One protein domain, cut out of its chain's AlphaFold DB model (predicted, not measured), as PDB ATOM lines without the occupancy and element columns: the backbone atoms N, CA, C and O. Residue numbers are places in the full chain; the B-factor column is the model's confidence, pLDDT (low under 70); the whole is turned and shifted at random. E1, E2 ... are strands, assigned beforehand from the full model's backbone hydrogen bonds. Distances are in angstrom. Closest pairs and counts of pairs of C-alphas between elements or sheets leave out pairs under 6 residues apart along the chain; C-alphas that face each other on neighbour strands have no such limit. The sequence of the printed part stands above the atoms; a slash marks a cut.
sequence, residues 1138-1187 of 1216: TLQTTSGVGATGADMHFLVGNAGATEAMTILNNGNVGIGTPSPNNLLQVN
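Overview. This is residues 1138 to 1187 of the 1216 residues of an uncharacterized protein of Candidatus Nomurabacteria bacterium GW2011_GWE1_35_16 (UniProt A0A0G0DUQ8). This is one flat sheet of five short strands side by side, with loops at their ends. The printed part has 50 residues, under half in strands, and no named helix: class all strand. E1 to E5 follow in that order along the chain and across the mixed sheet. It is compact, radius of gyration of the C-alphas 10.5 A, spanning 29 by 27 by 10 A.

Arrangement. Begin at edge strand E1, residues 1138 to 1141; E2, 1152 to 1156, E3, 1163 to 1167, and E4, 1173 to 1175, continue a meander, each the antiparallel neighbour of the one before. Look for N 1140 and O 1153, 2.9 A, N 1154 and O 1165, 2.7 A, and N 1166 and O 1174, 2.8 A. Edge strand E5, 1184 to 1186, is parallel to E4; N 1185 and O 1173 are 2.9 A apart.

Along the chain. Find C-alpha 1138 at (-3.342, -21.651, 12.527); E1 runs 10.1 A from there, E2 13.3 A, E3 10.6 A. E5 ends at C-alpha 1186, (-4.417, -19.802, 31.719).

Size, cuts and confidence. The printed part has no cut and no long link; pLDDT is under 70 at 1138 to 1150, 1156 to 1164 and 1187.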
ATOM      1  N   THR A1138      -2.374 -20.798  13.227       59.81
ATOM      2  CA  THR A1138      -3.342 -21.651  12.527       59.81
ATOM      3  C   THR A1138      -4.627 -21.749  13.339       59.81
ATOM      4  O   THR A1138      -4.599 -22.127  14.508       59.81
ATOM      5  N   LEU A1139      -5.766 -21.428  12.721       64.75
ATOM      6  CA  LEU A1139      -7.087 -21.642  13.314       64.75
ATOM      7  C   LEU A1139      -7.628 -23.010  12.882       64.75
ATOM      8  O   LEU A1139      -7.810 -23.250  11.687       64.75
ATOM      9  N   GLN A1140      -7.923 -23.884  13.844       68.00
ATOM     10  CA  GLN A1140      -8.530 -25.192  13.610       68.00
ATOM     11  C   GLN A1140      -9.868 -25.298  14.351       68.00
ATOM     12  O   GLN A1140     -10.002 -24.904  15.505       68.00
ATOM     13  N   THR A1141     -10.875 -25.839  13.675       68.88
ATOM     14  CA  THR A1141     -12.210 -26.095  14.242       68.88
ATOM     15  C   THR A1141     -12.526 -27.578  14.114       68.88
ATOM     16  O   THR A1141     -12.214 -28.158  13.071       68.88
ATOM     17  N   THR A1142     -13.187 -28.188  15.097       67.00
ATOM     18  CA  THR A1142     -13.478 -29.638  15.085       67.00
ATOM     19  C   THR A1142     -14.446 -30.088  13.981       67.00
ATOM     20  O   THR A1142     -14.468 -31.271  13.645       67.00
ATOM     21  N   SER A1143     -15.206 -29.175  13.364       59.44
ATOM     22  CA  SER A1143     -16.195 -29.505  12.319       59.44
ATOM     23  C   SER A1143     -16.282 -28.510  11.146       59.44
ATOM     24  O   SER A1143     -17.206 -28.591  10.338       59.44
ATOM     25  N   GLY A1144     -15.292 -27.622  10.999       56.72
ATOM     26  CA  GLY A1144     -15.201 -26.626   9.920       56.72
ATOM     27  C   GLY A1144     -15.654 -25.216  10.330       56.72
ATOM     28  O   GLY A1144     -16.480 -25.037  11.226       56.72
ATOM     29  N   VAL A1145     -15.101 -24.192   9.669       52.69
ATOM     30  CA  VAL A1145     -15.358 -22.775   9.989       52.69
ATOM     31  C   VAL A1145     -16.823 -22.422   9.682       52.69
ATOM     32  O   VAL A1145     -17.226 -22.410   8.521       52.69
ATOM     33  N   GLY A1146     -17.615 -22.134  10.725       58.00
ATOM     34  CA  GLY A1146     -19.031 -21.734  10.627       58.00
ATOM     35  C   GLY A1146     -20.070 -22.794  11.031       58.00
ATOM     36  O   GLY A1146     -21.266 -22.529  10.916       58.00
ATOM     37  N   ALA A1147     -19.656 -23.970  11.514       56.53
ATOM     38  CA  ALA A1147     -20.565 -25.007  12.011       56.53
ATOM     39  C   ALA A1147     -21.033 -24.739  13.461       56.53
ATOM     40  O   ALA A1147     -20.233 -24.430  14.345       56.53
ATOM     41  N   THR A1148     -22.334 -24.880  13.733       60.97
ATOM     42  CA  THR A1148     -22.917 -24.699  15.074       60.97
ATOM     43  C   THR A1148     -22.452 -25.812  16.024       60.97
ATOM     44  O   THR A1148     -22.685 -26.987  15.749       60.97
ATOM     45  N   GLY A1149     -21.827 -25.455  17.154       64.50
ATOM     46  CA  GLY A1149     -21.383 -26.406  18.189       64.50
ATOM     47  C   GLY A1149     -19.932 -26.897  18.076       64.50
ATOM     48  O   GLY A1149     -19.569 -27.842  18.777       64.50
ATOM     49  N   ALA A1150     -19.115 -26.276  17.218       68.94
ATOM     50  CA  ALA A1150     -17.690 -26.580  17.073       68.94
ATOM     51  C   ALA A1150     -16.825 -25.884  18.140       68.94
ATOM     52  O   ALA A1150     -17.076 -24.727  18.481       68.94
ATOM     53  N   ASP A1151     -15.772 -26.565  18.595       77.75
ATOM     54  CA  ASP A1151     -14.692 -25.961  19.387       77.75
ATOM     55  C   ASP A1151     -13.729 -25.207  18.450       77.75
ATOM     56  O   ASP A1151     -13.523 -25.618  17.299       77.75
ATOM     57  N   MET A1152     -13.134 -24.108  18.923       78.44
ATOM     58  CA  MET A1152     -12.146 -23.311  18.183       78.44
ATOM     59  C   MET A1152     -10.774 -23.385  18.848       78.44
ATOM     60  O   MET A1152     -10.615 -22.995  20.003       78.44
ATOM     61  N   HIS A1153      -9.770 -23.816  18.092       77.81
ATOM     62  CA  HIS A1153      -8.395 -23.986  18.546       77.81
ATOM     63  C   HIS A1153      -7.476 -23.048  17.762       77.81
ATOM     64  O   HIS A1153      -7.448 -23.056  16.531       77.81
ATOM     65  N   PHE A1154      -6.721 -22.232  18.485       76.44
ATOM     66  CA  PHE A1154      -5.711 -21.318  17.973       76.44
ATOM     67  C   PHE A1154      -4.343 -21.922  18.266       76.44
ATOM     68  O   PHE A1154      -3.882 -21.964  19.412       76.44
ATOM     69  N   LEU A1155      -3.714 -22.424  17.216       71.69
ATOM     70  CA  LEU A1155      -2.463 -23.161  17.271       71.69
ATOM     71  C   LEU A1155      -1.333 -22.238  16.830       71.69
ATOM     72  O   LEU A1155      -1.473 -21.516  15.842       71.69
ATOM     73  N   VAL A1156      -0.213 -22.267  17.544       66.06
ATOM     74  CA  VAL A1156       0.948 -21.424  17.242       66.06
ATOM     75  C   VAL A1156       2.181 -22.310  17.131       66.06
ATOM     76  O   VAL A1156       2.474 -23.093  18.031       66.06
ATOM     77  N   GLY A1157       2.898 -22.195  16.010       59.22
ATOM     78  CA  GLY A1157       4.140 -22.928  15.747       59.22
ATOM     79  C   GLY A1157       4.080 -23.849  14.525       59.22
ATOM     80  O   GLY A1157       3.013 -24.141  13.985       59.22
ATOM     81  N   ASN A1158       5.256 -24.295  14.071       55.28
ATOM     82  CA  ASN A1158       5.431 -24.996  12.797       55.28
ATOM     83  C   ASN A1158       4.576 -26.282  12.739       55.28
ATOM     84  O   ASN A1158       4.753 -27.183  13.558       55.28
ATOM     85  N   ALA A1159       3.642 -26.333  11.783       56.28
ATOM     86  CA  ALA A1159       2.639 -27.388  11.589       56.28
ATOM     87  C   ALA A1159       1.568 -27.560  12.697       56.28
ATOM     88  O   ALA A1159       0.968 -28.628  12.797       56.28
ATOM     89  N   GLY A1160       1.278 -26.525  13.498       59.50
ATOM     90  CA  GLY A1160       0.138 -26.531  14.430       59.50
ATOM     91  C   GLY A1160       0.343 -27.384  15.687       59.50
ATOM     92  O   GLY A1160      -0.601 -27.972  16.200       59.50
ATOM     93  N   ALA A1161       1.577 -27.484  16.188       58.06
ATOM     94  CA  ALA A1161       1.929 -28.429  17.251       58.06
ATOM     95  C   ALA A1161       1.683 -27.937  18.695       58.06
ATOM     96  O   ALA A1161       1.933 -28.687  19.638       58.06
ATOM     97  N   THR A1162       1.234 -26.697  18.921       62.81
ATOM     98  CA  THR A1162       0.999 -26.181  20.282       62.81
ATOM     99  C   THR A1162      -0.253 -25.308  20.331       62.81
ATOM    100  O   THR A1162      -0.357 -24.315  19.612       62.81
ATOM    101  N   GLU A1163      -1.220 -25.685  21.171       66.12
ATOM    102  CA  GLU A1163      -2.441 -24.908  21.406       66.12
ATOM    103  C   GLU A1163      -2.132 -23.689  22.271       66.12
ATOM    104  O   GLU A1163      -1.852 -23.802  23.466       66.12
ATOM    105  N   ALA A1164      -2.190 -22.508  21.662       69.50
ATOM    106  CA  ALA A1164      -2.022 -21.252  22.376       69.50
ATOM    107  C   ALA A1164      -3.331 -20.804  23.029       69.50
ATOM    108  O   ALA A1164      -3.307 -20.272  24.137       69.50
ATOM    109  N   MET A1165      -4.473 -21.043  22.379       80.88
ATOM    110  CA  MET A1165      -5.791 -20.734  22.930       80.88
ATOM    111  C   MET A1165      -6.853 -21.702  22.404       80.88
ATOM    112  O   MET A1165      -6.912 -21.966  21.210       80.88
ATOM    113  N   THR A1166      -7.727 -22.179  23.283       79.94
ATOM    114  CA  THR A1166      -8.840 -23.077  22.961       79.94
ATOM    115  C   THR A1166     -10.136 -22.472  23.487       79.94
ATOM    116  O   THR A1166     -10.198 -22.027  24.629       79.94
ATOM    117  N   ILE A1167     -11.180 -22.444  22.665       83.12
ATOM    118  CA  ILE A1167     -12.531 -22.014  23.034       83.12
ATOM    119  C   ILE A1167     -13.455 -23.202  22.805       83.12
ATOM    120  O   ILE A1167     -13.680 -23.606  21.664       83.12
ATOM    121  N   LEU A1168     -13.987 -23.760  23.890       80.44
ATOM    122  CA  LEU A1168     -14.921 -24.876  23.818       80.44
ATOM    123  C   LEU A1168     -16.332 -24.381  23.470       80.44
ATOM    124  O   LEU A1168     -16.720 -23.254  23.788       80.44
ATOM    125  N   ASN A1169     -17.141 -25.250  22.878       79.44
ATOM    126  CA  ASN A1169     -18.521 -24.985  22.473       79.44
ATOM    127  C   ASN A1169     -19.466 -24.649  23.643       79.44
ATOM    128  O   ASN A1169     -20.573 -24.159  23.421       79.44
ATOM    129  N   ASN A1170     -19.026 -24.875  24.883       77.94
ATOM    130  CA  ASN A1170     -19.715 -24.491  26.114       77.94
ATOM    131  C   ASN A1170     -19.339 -23.079  26.617       77.94
ATOM    132  O   ASN A1170     -19.867 -22.646  27.640       77.94
ATOM    133  N   GLY A1171     -18.459 -22.361  25.907       73.94
ATOM    134  CA  GLY A1171     -18.044 -20.989  26.209       73.94
ATOM    135  C   GLY A1171     -16.808 -20.857  27.104       73.94
ATOM    136  O   GLY A1171     -16.382 -19.733  27.364       73.94
ATOM    137  N   ASN A1172     -16.212 -21.962  27.561       84.31
ATOM    138  CA  ASN A1172     -14.970 -21.923  28.334       84.31
ATOM    139  C   ASN A1172     -13.760 -21.635  27.437       84.31
ATOM    140  O   ASN A1172     -13.618 -22.220  26.361       84.31
ATOM    141  N   VAL A1173     -12.852 -20.786  27.922       83.25
ATOM    142  CA  VAL A1173     -11.649 -20.356  27.202       83.25
ATOM    143  C   VAL A1173     -10.387 -20.796  27.947       83.25
ATOM    144  O   VAL A1173     -10.175 -20.453  29.108       83.25
ATOM    145  N   GLY A1174      -9.524 -21.550  27.276       80.12
ATOM    146  CA  GLY A1174      -8.213 -21.974  27.760       80.12
ATOM    147  C   GLY A1174      -7.103 -21.238  27.018       80.12
ATOM    148  O   GLY A1174      -7.168 -21.127  25.802       80.12
ATOM    149  N   ILE A1175      -6.078 -20.749  27.712       75.31
ATOM    150  CA  ILE A1175      -4.847 -20.217  27.107       75.31
ATOM    151  C   ILE A1175      -3.692 -21.098  27.594       75.31
ATOM    152  O   ILE A1175      -3.430 -21.178  28.798       75.31
ATOM    153  N   GLY A1176      -3.056 -21.824  26.675       70.31
ATOM    154  CA  GLY A1176      -2.052 -22.851  26.990       70.31
ATOM    155  C   GLY A1176      -2.606 -24.133  27.641       70.31
ATOM    156  O   GLY A1176      -1.844 -24.889  28.242       70.31
ATOM    157  N   THR A1177      -3.922 -24.387  27.571       72.44
ATOM    158  CA  THR A1177      -4.542 -25.651  28.018       72.44
ATOM    159  C   THR A1177      -5.656 -26.118  27.062       72.44
ATOM    160  O   THR A1177      -6.561 -25.327  26.781       72.44
ATOM    161  N   PRO A1178      -5.653 -27.393  26.614       72.25
ATOM    162  CA  PRO A1178      -6.677 -27.944  25.713       72.25
ATOM    163  C   PRO A1178      -8.050 -28.166  26.348       72.25
ATOM    164  O   PRO A1178      -9.025 -28.445  25.656       72.25
ATOM    165  N   SER A1179      -8.133 -28.164  27.679       78.88
ATOM    166  CA  SER A1179      -9.324 -28.624  28.406       78.88
ATOM    167  C   SER A1179      -9.673 -27.688  29.568       78.88
ATOM    168  O   SER A1179      -9.523 -28.072  30.733       78.88
ATOM    169  N   PRO A1180     -10.115 -26.449  29.277       79.94
ATOM    170  CA  PRO A1180     -10.495 -25.483  30.299       79.94
ATOM    171  C   PRO A1180     -11.764 -25.918  31.046       79.94
ATOM    172  O   PRO A1180     -12.839 -26.080  30.463       79.94
ATOM    173  N   ASN A1181     -11.657 -26.077  32.365       79.31
ATOM    174  CA  ASN A1181     -12.786 -26.436  33.234       79.31
ATOM    175  C   ASN A1181     -13.441 -25.222  33.925       79.31
ATOM    176  O   ASN A1181     -14.393 -25.391  34.685       79.31
ATOM    177  N   ASN A1182     -12.961 -24.011  33.629       75.25
ATOM    178  CA  ASN A1182     -13.506 -22.726  34.064       75.25
ATOM    179  C   ASN A1182     -13.707 -21.799  32.856       75.25
ATOM    180  O   ASN A1182     -13.119 -22.031  31.800       75.25
ATOM    181  N   LEU A1183     -14.486 -20.722  33.030       78.94
ATOM    182  CA  LEU A1183     -14.796 -19.769  31.952       78.94
ATOM    183  C   LEU A1183     -13.530 -19.181  31.300       78.94
ATOM    184  O   LEU A1183     -13.508 -18.955  30.094       78.94
ATOM    185  N   LEU A1184     -12.473 -18.973  32.094       75.88
ATOM    186  CA  LEU A1184     -11.139 -18.606  31.629       75.88
ATOM    187  C   LEU A1184     -10.072 -19.332  32.462       75.88
ATOM    188  O   LEU A1184     -10.042 -19.193  33.686       75.88
ATOM    189  N   GLN A1185      -9.188 -20.084  31.808       76.12
ATOM    190  CA  GLN A1185      -8.080 -20.804  32.440       76.12
ATOM    191  C   GLN A1185      -6.781 -20.566  31.662       76.12
ATOM    192  O   GLN A1185      -6.722 -20.834  30.467       76.12
ATOM    193  N   VAL A1186      -5.730 -20.083  32.330       75.94
ATOM    194  CA  VAL A1186      -4.417 -19.802  31.719       75.94
ATOM    195  C   VAL A1186      -3.356 -20.650  32.413       75.94
ATOM    196  O   VAL A1186      -3.291 -20.634  33.641       75.94
ATOM    197  N   ASN A1187      -2.561 -21.409  31.656       67.75
ATOM    198  CA  ASN A1187      -1.672 -22.440  32.209       67.75
ATOM    199  C   ASN A1187      -0.172 -22.085  32.169       67.75
ATOM    200  O   ASN A1187       0.660 -22.976  32.304       67.75
TER     201      ASN A1187